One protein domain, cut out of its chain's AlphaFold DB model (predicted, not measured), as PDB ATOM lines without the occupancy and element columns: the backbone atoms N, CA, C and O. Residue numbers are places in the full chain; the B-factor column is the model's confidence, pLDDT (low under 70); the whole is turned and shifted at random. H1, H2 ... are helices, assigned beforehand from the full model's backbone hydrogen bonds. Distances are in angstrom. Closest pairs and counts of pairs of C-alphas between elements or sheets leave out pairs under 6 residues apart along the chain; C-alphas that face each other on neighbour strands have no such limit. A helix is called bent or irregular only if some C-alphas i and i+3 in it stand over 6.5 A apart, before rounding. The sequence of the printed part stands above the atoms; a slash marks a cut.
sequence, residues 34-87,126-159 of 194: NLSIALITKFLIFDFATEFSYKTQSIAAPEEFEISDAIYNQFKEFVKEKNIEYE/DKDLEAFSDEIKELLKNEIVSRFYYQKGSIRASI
ATOM      1  N   ASN A  34     165.937 148.042 230.610       95.62
ATOM      2  CA  ASN A  34     164.786 148.930 230.822       95.62
ATOM      3  C   ASN A  34     164.484 149.778 229.574       95.62
ATOM      4  O   ASN A  34     163.316 150.041 229.290       95.62
ATOM      5  N   LEU A  35     165.520 150.165 228.814       96.94
ATOM      6  CA  LEU A  35     165.350 150.870 227.547       96.94
ATOM      7  C   LEU A  35     164.634 149.977 226.530       96.94
ATOM      8  O   LEU A  35     163.612 150.389 225.992       96.94
ATOM      9  N   SER A  36     165.097 148.747 226.304       97.56
ATOM     10  CA  SER A  36     164.450 147.816 225.366       97.56
ATOM     11  C   SER A  36     162.996 147.530 225.730       97.56
ATOM     12  O   SER A  36     162.119 147.564 224.865       97.56
ATOM     13  N   ILE A  37     162.701 147.350 227.021       96.56
ATOM     14  CA  ILE A  37     161.322 147.213 227.508       96.56
ATOM     15  C   ILE A  37     160.505 148.471 227.180       96.56
ATOM     16  O   ILE A  37     159.377 148.365 226.690       96.56
ATOM     17  N   ALA A  38     161.054 149.667 227.407       97.25
ATOM     18  CA  ALA A  38     160.382 150.921 227.074       97.25
ATOM     19  C   ALA A  38     160.141 151.070 225.562       97.25
ATOM     20  O   ALA A  38     159.049 151.465 225.158       97.25
ATOM     21  N   LEU A  39     161.117 150.707 224.725       98.31
ATOM     22  CA  LEU A  39     161.011 150.753 223.265       98.31
ATOM     23  C   LEU A  39     159.903 149.826 222.736       98.31
ATOM     24  O   LEU A  39     159.174 150.211 221.821       98.31
ATOM     25  N   ILE A  40     159.740 148.639 223.328       97.50
ATOM     26  CA  ILE A  40     158.658 147.699 222.987       97.50
ATOM     27  C   ILE A  40     157.308 148.225 223.484       97.50
ATOM     28  O   ILE A  40     156.356 148.332 222.714       97.50
ATOM     29  N   THR A  41     157.209 148.558 224.773       96.94
ATOM     30  CA  THR A  41     155.929 148.918 225.416       96.94
ATOM     31  C   THR A  41     155.354 150.240 224.919       96.94
ATOM     32  O   THR A  41     154.136 150.405 224.897       96.94
ATOM     33  N   LYS A  42     156.211 151.167 224.478       97.50
ATOM     34  CA  LYS A  42     155.812 152.419 223.817       97.50
ATOM     35  C   LYS A  42     155.681 152.277 222.295       97.50
ATOM     36  O   LYS A  42     155.563 153.289 221.616       97.50
ATOM     37  N   PHE A  43     155.718 151.051 221.765       97.94
ATOM     38  CA  PHE A  43     155.561 150.723 220.344       97.94
ATOM     39  C   PHE A  43     156.591 151.354 219.396       97.94
ATOM     40  O   PHE A  43     156.390 151.354 218.189       97.94
ATOM     41  N   LEU A  44     157.744 151.816 219.881       98.50
ATOM     42  CA  LEU A  44     158.717 152.501 219.026       98.50
ATOM     43  C   LEU A  44     159.397 151.577 218.019       98.50
ATOM     44  O   LEU A  44     159.642 151.976 216.884       98.50
ATOM     45  N   ILE A  45     159.660 150.331 218.412       98.50
ATOM     46  CA  ILE A  45     160.176 149.302 217.499       98.50
ATOM     47  C   ILE A  45     159.130 148.982 216.423       98.50
ATOM     48  O   ILE A  45     159.453 148.921 215.237       98.50
ATOM     49  N   PHE A  46     157.866 148.849 216.833       98.44
ATOM     50  CA  PHE A  46     156.729 148.589 215.948       98.44
ATOM     51  C   PHE A  46     156.509 149.729 214.944       98.44
ATOM     52  O   PHE A  46     156.348 149.479 213.743       98.44
ATOM     53  N   ASP A  47     156.511 150.972 215.423       98.50
ATOM     54  CA  ASP A  47     156.274 152.169 214.622       98.50
ATOM     55  C   ASP A  47     157.406 152.377 213.618       98.50
ATOM     56  O   ASP A  47     157.146 152.560 212.427       98.50
ATOM     57  N   PHE A  48     158.659 152.252 214.066       98.56
ATOM     58  CA  PHE A  48     159.808 152.351 213.173       98.56
ATOM     59  C   PHE A  48     159.794 151.261 212.100       98.56
ATOM     60  O   PHE A  48     159.975 151.560 210.922       98.56
ATOM     61  N   ALA A  49     159.539 150.000 212.466       98.44
ATOM     62  CA  ALA A  49     159.463 148.909 211.495       98.44
ATOM     63  C   ALA A  49     158.354 149.138 210.457       98.44
ATOM     64  O   ALA A  49     158.518 148.831 209.274       98.44
ATOM     65  N   THR A  50     157.235 149.718 210.890       98.25
ATOM     66  CA  THR A  50     156.126 150.101 210.015       98.25
ATOM     67  C   THR A  50     156.553 151.201 209.046       98.25
ATOM     68  O   THR A  50     156.402 151.035 207.835       98.25
ATOM     69  N   GLU A  51     157.164 152.280 209.538       98.12
ATOM     70  CA  GLU A  51     157.690 153.363 208.699       98.12
ATOM     71  C   GLU A  51     158.755 152.865 207.708       98.12
ATOM     72  O   GLU A  51     158.717 153.199 206.520       98.12
ATOM     73  N   PHE A  52     159.661 152.007 208.172       98.31
ATOM     74  CA  PHE A  52     160.688 151.379 207.352       98.31
ATOM     75  C   PHE A  52     160.074 150.548 206.220       98.31
ATOM     76  O   PHE A  52     160.521 150.650 205.076       98.31
ATOM     77  N   SER A  53     159.021 149.775 206.510       97.38
ATOM     78  CA  SER A  53     158.334 148.944 205.512       97.38
ATOM     79  C   SER A  53     157.607 149.753 204.436       97.38
ATOM     80  O   SER A  53     157.563 149.332 203.285       97.38
ATOM     81  N   TYR A  54     157.106 150.950 204.760       96.88
ATOM     82  CA  TYR A  54     156.517 151.845 203.760       96.88
ATOM     83  C   TYR A  54     157.560 152.454 202.817       96.88
ATOM     84  O   TYR A  54     157.253 152.750 201.663       96.88
ATOM     85  N   LYS A  55     158.789 152.659 203.305       96.88
ATOM     86  CA  LYS A  55     159.892 153.271 202.546       96.88
ATOM     87  C   LYS A  55     160.751 152.249 201.794       96.88
ATOM     88  O   LYS A  55     161.516 152.634 200.913       96.88
ATOM     89  N   THR A  56     160.626 150.966 202.126       96.94
ATOM     90  CA  THR A  56     161.492 149.894 201.626       96.94
ATOM     91  C   THR A  56     160.663 148.841 200.906       96.94
ATOM     92  O   THR A  56     159.834 148.179 201.514       96.94
ATOM     93  N   GLN A  57     160.909 148.647 199.609       96.12
ATOM     94  CA  GLN A  57     160.115 147.726 198.789       96.12
ATOM     95  C   GLN A  57     160.334 146.249 199.150       96.12
ATOM     96  O   GLN A  57     159.404 145.447 199.091       96.12
ATOM     97  N   SER A  58     161.565 145.877 199.499       96.81
ATOM     98  CA  SER A  58     161.938 144.508 199.851       96.81
ATOM     99  C   SER A  58     163.217 144.490 200.675       96.81
ATOM    100  O   SER A  58     164.050 145.388 200.551       96.81
ATOM    101  N   ILE A  59     163.401 143.425 201.445       97.62
ATOM    102  CA  ILE A  59     164.621 143.139 202.203       97.62
ATOM    103  C   ILE A  59     165.205 141.781 201.778       97.62
ATOM    104  O   ILE A  59     164.605 141.071 200.967       97.62
ATOM    105  N   ALA A  60     166.383 141.436 202.300       97.50
ATOM    106  CA  ALA A  60     166.985 140.115 202.119       97.50
ATOM    107  C   ALA A  60     166.123 139.002 202.743       97.50
ATOM    108  O   ALA A  60     165.200 139.273 203.515       97.50
ATOM    109  N   ALA A  61     166.449 137.743 202.434       97.19
ATOM    110  CA  ALA A  61     165.796 136.599 203.062       97.19
ATOM    111  C   ALA A  61     165.892 136.684 204.601       97.19
ATOM    112  O   ALA A  61     166.883 137.208 205.111       97.19
ATOM    113  N   PRO A  62     164.903 136.160 205.353       96.44
ATOM    114  CA  PRO A  62     164.871 136.290 206.811       96.44
ATOM    115  C   PRO A  62     166.175 135.908 207.526       96.44
ATOM    116  O   PRO A  62     166.585 136.594 208.453       96.44
ATOM    117  N   GLU A  63     166.836 134.839 207.079       94.62
ATOM    118  CA  GLU A  63     168.080 134.319 207.660       94.62
ATOM    119  C   GLU A  63     169.321 135.179 207.364       94.62
ATOM    120  O   GLU A  63     170.342 135.052 208.043       94.62
ATOM    121  N   GLU A  64     169.239 136.034 206.343       95.75
ATOM    122  CA  GLU A  64     170.336 136.868 205.839       95.75
ATOM    123  C   GLU A  64     170.145 138.354 206.166       95.75
ATOM    124  O   GLU A  64     171.072 139.150 206.012       95.75
ATOM    125  N   PHE A  65     168.943 138.755 206.585       97.00
ATOM    126  CA  PHE A  65     168.653 140.142 206.913       97.00
ATOM    127  C   PHE A  65     169.291 140.538 208.246       97.00
ATOM    128  O   PHE A  65     169.076 139.888 209.265       97.00
ATOM    129  N   GLU A  66     170.019 141.654 208.249       96.19
ATOM    130  CA  GLU A  66     170.632 142.228 209.446       96.19
ATOM    131  C   GLU A  66     170.323 143.717 209.568       96.19
ATOM    132  O   GLU A  66     170.186 144.437 208.572       96.19
ATOM    133  N   ILE A  67     170.291 144.205 210.809       97.75
ATOM    134  CA  ILE A  67     170.222 145.640 211.073       97.75
ATOM    135  C   ILE A  67     171.603 146.250 210.853       97.75
ATOM    136  O   ILE A  67     172.465 146.246 211.732       97.75
ATOM    137  N   SER A  68     171.800 146.795 209.653       97.88
ATOM    138  CA  SER A  68     172.985 147.595 209.340       97.88
ATOM    139  C   SER A  68     173.081 148.833 210.233       97.88
ATOM    140  O   SER A  68     172.070 149.348 210.721       97.88
ATOM    141  N   ASP A  69     174.286 149.382 210.373       97.81
ATOM    142  CA  ASP A  69     174.496 150.615 211.139       97.81
ATOM    143  C   ASP A  69     173.705 151.797 210.570       97.81
ATOM    144  O   ASP A  69     173.261 152.661 211.318       97.81
ATOM    145  N   ALA A  70     173.447 151.818 209.258       98.00
ATOM    146  CA  ALA A  70     172.600 152.833 208.638       98.00
ATOM    147  C   ALA A  70     171.143 152.744 209.124       98.00
ATOM    148  O   ALA A  70     170.567 153.762 209.503       98.00
ATOM    149  N   ILE A  71     170.564 151.537 209.157       98.38
ATOM    150  CA  ILE A  71     169.202 151.311 209.673       98.38
ATOM    151  C   ILE A  71     169.155 151.643 211.166       98.38
ATOM    152  O   ILE A  71     168.239 152.322 211.624       98.38
ATOM    153  N   TYR A  72     170.169 151.215 211.921       98.62
ATOM    154  CA  TYR A  72     170.225 151.473 213.353       98.62
ATOM    155  C   TYR A  72     170.346 152.966 213.675       98.62
ATOM    156  O   TYR A  72     169.655 153.468 214.556       98.62
ATOM    157  N   ASN A  73     171.164 153.709 212.928       98.44
ATOM    158  CA  ASN A  73     171.274 155.156 213.092       98.44
ATOM    159  C   ASN A  73     169.952 155.871 212.772       98.44
ATOM    160  O   ASN A  73     169.574 156.776 213.508       98.44
ATOM    161  N   GLN A  74     169.210 155.433 211.746       98.25
ATOM    162  CA  GLN A  74     167.861 155.956 211.487       98.25
ATOM    163  C   GLN A  74     166.913 155.690 212.662       98.25
ATOM    164  O   GLN A  74     166.149 156.573 213.043       98.25
ATOM    165  N   PHE A  75     166.990 154.500 213.267       98.56
ATOM    166  CA  PHE A  75     166.204 154.180 214.454       98.56
ATOM    167  C   PHE A  75     166.579 155.055 215.656       98.56
ATOM    168  O   PHE A  75     165.691 155.563 216.335       98.56
ATOM    169  N   LYS A  76     167.875 155.285 215.907       98.25
ATOM    170  CA  LYS A  76     168.324 156.160 217.002       98.25
ATOM    171  C   LYS A  76     167.744 157.566 216.866       98.25
ATOM    172  O   LYS A  76     167.201 158.085 217.837       98.25
ATOM    173  N   GLU A  77     167.806 158.152 215.674       97.81
ATOM    174  CA  GLU A  77     167.226 159.478 215.432       97.81
ATOM    175  C   GLU A  77     165.698 159.465 215.590       97.81
ATOM    176  O   GLU A  77     165.151 160.313 216.293       97.81
ATOM    177  N   PHE A  78     165.019 158.436 215.070       97.88
ATOM    178  CA  PHE A  78     163.578 158.253 215.269       97.88
ATOM    179  C   PHE A  78     163.187 158.231 216.754       97.88
ATOM    180  O   PHE A  78     162.218 158.883 217.136       97.88
ATOM    181  N   VAL A  79     163.923 157.502 217.601       97.38
ATOM    182  CA  VAL A  79     163.634 157.395 219.041       97.38
ATOM    183  C   VAL A  79     163.899 158.714 219.768       97.38
ATOM    184  O   VAL A  79     163.097 159.104 220.622       97.38
ATOM    185  N   LYS A  80     164.984 159.421 219.429       96.19
ATOM    186  CA  LYS A  80     165.326 160.718 220.039       96.19
ATOM    187  C   LYS A  80     164.227 161.752 219.840       96.19
ATOM    188  O   LYS A  80     163.885 162.467 220.777       96.19
ATOM    189  N   GLU A  81     163.606 161.777 218.664       95.94
ATOM    190  CA  GLU A  81     162.478 162.672 218.383       95.94
ATOM    191  C   GLU A  81     161.254 162.407 219.277       95.94
ATOM    192  O   GLU A  81     160.433 163.303 219.485       95.94
ATOM    193  N   LYS A  82     161.112 161.192 219.829       93.50
ATOM    194  CA  LYS A  82     159.965 160.822 220.675       93.50
ATOM    195  C   LYS A  82     160.105 161.244 222.134       93.50
ATOM    196  O   LYS A  82     159.106 161.174 222.843       93.50
ATOM    197  N   ASN A  83     161.292 161.676 222.576       89.81
ATOM    198  CA  ASN A  83     161.561 162.117 223.953       89.81
ATOM    199  C   ASN A  83     160.998 161.151 225.013       89.81
ATOM    200  O   ASN A  83     160.212 161.535 225.881       89.81
ATOM    201  N   ILE A  84     161.342 159.866 224.903       93.12
ATOM    202  CA  ILE A  84     160.840 158.863 225.841       93.12
ATOM    203  C   ILE A  84     161.521 158.951 227.202       93.12
ATOM    204  O   ILE A  84     162.734 159.105 227.307       93.12
ATOM    205  N   GLU A  85     160.725 158.723 228.238       91.25
ATOM    206  CA  GLU A  85     161.203 158.475 229.594       91.25
ATOM    207  C   GLU A  85     161.045 156.995 229.947       91.25
ATOM    208  O   GLU A  85     160.056 156.346 229.571       91.25
ATOM    209  N   TYR A  86     162.029 156.474 230.676       93.50
ATOM    210  CA  TYR A  86     162.056 155.119 231.208       93.50
ATOM    211  C   TYR A  86     162.802 155.116 232.542       93.50
ATOM    212  O   TYR A  86     163.828 155.772 232.699       93.50
ATOM    213  N   GLU A  87     162.261 154.388 233.513       87.56
ATOM    214  CA  GLU A  87     162.795 154.356 234.871       87.56
ATOM    215  C   GLU A  87     163.634 153.102 235.104       87.56
ATOM    216  O   GLU A  87     163.335 152.019 234.594       87.56
ATOM    217  N   ASP A 126     171.080 158.227 224.868       94.31
ATOM    218  CA  ASP A 126     172.210 158.018 223.943       94.31
ATOM    219  C   ASP A 126     173.163 156.912 224.413       94.31
ATOM    220  O   ASP A 126     173.512 156.021 223.643       94.31
ATOM    221  N   LYS A 127     173.562 156.947 225.691       94.44
ATOM    222  CA  LYS A 127     174.433 155.941 226.312       94.44
ATOM    223  C   LYS A 127     173.819 154.548 226.199       94.44
ATOM    224  O   LYS A 127     174.512 153.603 225.836       94.44
ATOM    225  N   ASP A 128     172.537 154.437 226.518       96.00
ATOM    226  CA  ASP A 128     171.832 153.166 226.610       96.00
ATOM    227  C   ASP A 128     171.511 152.600 225.217       96.00
ATOM    228  O   ASP A 128     171.609 151.392 225.025       96.00
ATOM    229  N   LEU A 129     171.219 153.451 224.222       97.25
ATOM    230  CA  LEU A 129     171.101 153.028 222.822       97.25
ATOM    231  C   LEU A 129     172.411 152.397 222.331       97.25
ATOM    232  O   LEU A 129     172.378 151.365 221.676       97.25
ATOM    233  N   GLU A 130     173.573 152.951 222.678       96.81
ATOM    234  CA  GLU A 130     174.846 152.322 222.299       96.81
ATOM    235  C   GLU A 130     175.123 151.042 223.105       96.81
ATOM    236  O   GLU A 130     175.450 149.999 222.532       96.81
ATOM    237  N   ALA A 131     174.965 151.104 224.432       95.69
ATOM    238  CA  ALA A 131     175.299 150.006 225.340       95.69
ATOM    239  C   ALA A 131     174.439 148.752 225.122       95.69
ATOM    240  O   ALA A 131     174.931 147.639 225.296       95.69
ATOM    241  N   PHE A 132     173.177 148.932 224.732       96.75
ATOM    242  CA  PHE A 132     172.214 147.852 224.507       96.75
ATOM    243  C   PHE A 132     171.896 147.655 223.019       96.75
ATOM    244  O   PHE A 132     170.860 147.100 222.658       96.75
ATOM    245  N   SER A 133     172.779 148.121 222.134       97.56
ATOM    246  CA  SER A 133     172.537 148.102 220.691       97.56
ATOM    247  C   SER A 133     172.282 146.703 220.132       97.56
ATOM    248  O   SER A 133     171.402 146.564 219.287       97.56
ATOM    249  N   ASP A 134     172.976 145.674 220.621       95.38
ATOM    250  CA  ASP A 134     172.816 144.295 220.147       95.38
ATOM    251  C   ASP A 134     171.387 143.767 220.368       95.38
ATOM    252  O   ASP A 134     170.734 143.344 219.412       95.38
ATOM    253  N   GLU A 135     170.849 143.876 221.591       95.25
ATOM    254  CA  GLU A 135     169.475 143.431 221.883       95.25
ATOM    255  C   GLU A 135     168.427 144.277 221.140       95.25
ATOM    256  O   GLU A 135     167.441 143.750 220.624       95.25
ATOM    257  N   ILE A 136     168.651 145.590 221.005       98.00
ATOM    258  CA  ILE A 136     167.728 146.476 220.285       98.00
ATOM    259  C   ILE A 136     167.728 146.136 218.789       98.00
ATOM    260  O   ILE A 136     166.665 146.112 218.163       98.00
ATOM    261  N   LYS A 137     168.899 145.852 218.203       97.56
ATOM    262  CA  LYS A 137     169.032 145.410 216.807       97.56
ATOM    263  C   LYS A 137     168.318 144.078 216.583       97.56
ATOM    264  O   LYS A 137     167.646 143.939 215.565       97.56
ATOM    265  N   GLU A 138     168.399 143.135 217.516       95.38
ATOM    266  CA  GLU A 138     167.668 141.866 217.420       95.38
ATOM    267  C   GLU A 138     166.144 142.080 217.438       95.38
ATOM    268  O   GLU A 138     165.425 141.575 216.570       95.38
ATOM    269  N   LEU A 139     165.645 142.903 218.364       96.88
ATOM    270  CA  LEU A 139     164.223 143.251 218.434       96.88
ATOM    271  C   LEU A 139     163.743 143.949 217.150       96.88
ATOM    272  O   LEU A 139     162.697 143.596 216.601       96.88
ATOM    273  N   LEU A 140     164.529 144.896 216.630       98.06
ATOM    274  CA  LEU A 140     164.253 145.579 215.362       98.06
ATOM    275  C   LEU A 140     164.258 144.624 214.172       98.06
ATOM    276  O   LEU A 140     163.364 144.707 213.332       98.06
ATOM    277  N   LYS A 141     165.240 143.720 214.092       97.56
ATOM    278  CA  LYS A 141     165.332 142.693 213.045       97.56
ATOM    279  C   LYS A 141     164.055 141.873 213.012       97.56
ATOM    280  O   LYS A 141     163.422 141.771 211.962       97.56
ATOM    281  N   ASN A 142     163.649 141.351 214.164       96.00
ATOM    282  CA  ASN A 142     162.467 140.507 214.282       96.00
ATOM    283  C   ASN A 142     161.189 141.250 213.874       96.00
ATOM    284  O   ASN A 142     160.379 140.688 213.127       96.00
ATOM    285  N   GLU A 143     161.032 142.506 214.299       97.88
ATOM    286  CA  GLU A 143     159.858 143.315 213.965       97.88
ATOM    287  C   GLU A 143     159.842 143.716 212.481       97.88
ATOM    288  O   GLU A 143     158.811 143.573 211.821       97.88
ATOM    289  N   ILE A 144     160.976 144.140 211.910       98.31
ATOM    290  CA  ILE A 144     161.082 144.500 210.487       98.31
ATOM    291  C   ILE A 144     160.818 143.282 209.605       98.31
ATOM    292  O   ILE A 144     159.969 143.346 208.719       98.31
ATOM    293  N   VAL A 145     161.476 142.147 209.860       98.12
ATOM    294  CA  VAL A 145     161.271 140.911 209.084       98.12
ATOM    295  C   VAL A 145     159.805 140.478 209.126       98.12
ATOM    296  O   VAL A 145     159.275 140.012 208.113       98.12
ATOM    297  N   SER A 146     159.114 140.690 210.253       97.62
ATOM    298  CA  SER A 146     157.685 140.388 210.367       97.62
ATOM    299  C   SER A 146     156.817 141.173 209.374       97.62
ATOM    300  O   SER A 146     155.789 140.660 208.933       97.62
ATOM    301  N   ARG A 147     157.228 142.382 208.963       97.94
ATOM    302  CA  ARG A 147     156.488 143.202 207.988       97.94
ATOM    303  C   ARG A 147     156.570 142.657 206.564       97.94
ATOM    304  O   ARG A 147     155.621 142.820 205.807       97.94
ATOM    305  N   PHE A 148     157.662 141.978 206.220       98.00
ATOM    306  CA  PHE A 148     157.902 141.456 204.868       98.00
ATOM    307  C   PHE A 148     157.576 139.968 204.722       98.00
ATOM    308  O   PHE A 148     157.149 139.521 203.660       98.00
ATOM    309  N   TYR A 149     157.771 139.192 205.788       97.81
ATOM    310  CA  TYR A 149     157.683 137.731 205.763       97.81
ATOM    311  C   TYR A 149     156.763 137.158 206.843       97.81
ATOM    312  O   TYR A 149     156.738 135.939 207.060       97.81
ATOM    313  N   TYR A 150     155.993 138.024 207.509       96.88
ATOM    314  CA  TYR A 150     155.078 137.671 208.591       96.88
ATOM    315  C   TYR A 150     155.800 136.992 209.764       96.88
ATOM    316  O   TYR A 150     157.029 136.908 209.834       96.88
ATOM    317  N   GLN A 151     155.022 136.466 210.705       94.56
ATOM    318  CA  GLN A 151     155.548 135.781 211.883       94.56
ATOM    319  C   GLN A 151     156.491 134.619 211.525       94.56
ATOM    320  O   GLN A 151     157.498 134.406 212.194       94.56
ATOM    321  N   LYS A 152     156.214 133.900 210.426       96.38
ATOM    322  CA  LYS A 152     157.073 132.804 209.952       96.38
ATOM    323  C   LYS A 152     158.472 133.293 209.572       96.38
ATOM    324  O   LYS A 152     159.442 132.593 209.838       96.38
ATOM    325  N   GLY A 153     158.582 134.461 208.945       96.12
ATOM    326  CA  GLY A 153     159.876 135.066 208.650       96.12
ATOM    327  C   GLY A 153     160.626 135.471 209.908       96.12
ATOM    328  O   GLY A 153     161.796 135.143 210.030       96.12
ATOM    329  N   SER A 154     159.940 136.111 210.856       93.81
ATOM    330  CA  SER A 154     160.544 136.519 212.131       93.81
ATOM    331  C   SER A 154     161.156 135.321 212.874       93.81
ATOM    332  O   SER A 154     162.327 135.350 213.232       93.81
ATOM    333  N   ILE A 155     160.426 134.197 212.952       94.06
ATOM    334  CA  ILE A 155     160.945 132.938 213.519       94.06
ATOM    335  C   ILE A 155     162.179 132.441 212.753       94.06
ATOM    336  O   ILE A 155     163.155 132.011 213.355       94.06
ATOM    337  N   ARG A 156     162.169 132.484 211.416       95.31
ATOM    338  CA  ARG A 156     163.327 132.056 210.610       95.31
ATOM    339  C   ARG A 156     164.562 132.920 210.868       95.31
ATOM    340  O   ARG A 156     165.660 132.381 210.934       95.31
ATOM    341  N   ALA A 157     164.372 134.227 211.035       94.69
ATOM    342  CA  ALA A 157     165.448 135.168 211.321       94.69
ATOM    343  C   ALA A 157     166.084 134.936 212.701       94.69
ATOM    344  O   ALA A 157     167.295 135.104 212.833       94.69
ATOM    345  N   SER A 158     165.301 134.517 213.703       92.06
ATOM    346  CA  SER A 158     165.795 134.307 215.070       92.06
ATOM    347  C   SER A 158     166.526 132.971 215.270       92.06
ATOM    348  O   SER A 158     167.377 132.872 216.147       92.06
ATOM    349  N   ILE A 159     166.247 131.941 214.456       91.38
ATOM    350  CA  ILE A 159     166.784 130.575 214.652       91.38
ATOM    351  C   ILE A 159     168.315 130.527 214.736       91.38
ATOM    352  O   ILE A 159     168.859 129.732 215.501       91.38
TER     353      ILE A 159
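What this domain is: This is residues 34 to 87 and 126 to 159 of the 194 residues of the protein "Peptidase S41" of Bacteroidales bacterium (UniProt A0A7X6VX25). One long helix arm, H5a, runs through the middle; H2 crosses it steeply, the short helices H1 and H4 sit near its first turns, and H5b folds back along its second half. H3 reaches away over H2's beginning. The printed part has 88 residues with five named helices, H1 to H5 in chain order, and no named strand: the class is all helix. It is compact and rounded, with a radius of gyration of the C-alphas of 12.5 A and spans of 35 by 26 by 22 A.

How they stand to each other: Begin at H1, residues 34 to 41, close but not clearly touching H5a, residues 133 to 148, with closest C-alphas Ser 36 and Ile 136, 6.2 A apart. H2, residues 44 to 55, touches H5a at a steep tilt of 49 degrees, closest at the C-alphas of Ala 49 and Ile 144, 4.8 A. H3, residues 69 to 81, only just touches H2, with 3 pairs of C-alphas within 8 A, closest Phe 48 and Phe 75, 6.8 A. H4, residues 126 to 131, is close but not clearly touching H1, closest at the C-alphas of Leu 35 and Asp 128, 6.9 A. H5b, residues 151 to 158, touches residues 141 to 146 of H5a at a shallow tilt of 32 degrees, opposite ways; the C-alphas of Asn 142 and Ser 154 come closest, 4.9 A. H5b is apart from H1, H2, H3 and H4. The packing is mostly crossed, only just: 1 of 3 touching pairs is at a shallow tilt. Every O i to N i+4 pair is within hydrogen-bond range in H1, H2, H3, H4 and H5b; in H5a 11 of 12 are.

Where its parts are: Find C-alpha 34 at (164.786, 148.930, 230.822), where H1 begins. H2 is 16.5 A long and H3 18.5 A. H5, residues 133 to 158, was assigned as one helix by its hydrogen bonds but is bent: C-alphas 148 and 151 are 9.3 A apart. H5a starts at C-alpha 133, (172.537, 148.102, 220.691), and is 22.6 A long; H5b ends at C-alpha 158, (165.795, 134.307, 215.070).

The domain as a whole: Look for the farthest C-alphas at Gln 57 and Glu 87, 36.8 A apart. Residues 88 to 125 are not printed; C-alphas 87 and 126 are 14.9 A apart across that cut. The link from H2 to H3, residues 56 to 68, is long. The mean pLDDT of the printed part is 96.6, and no printed residue is under 70.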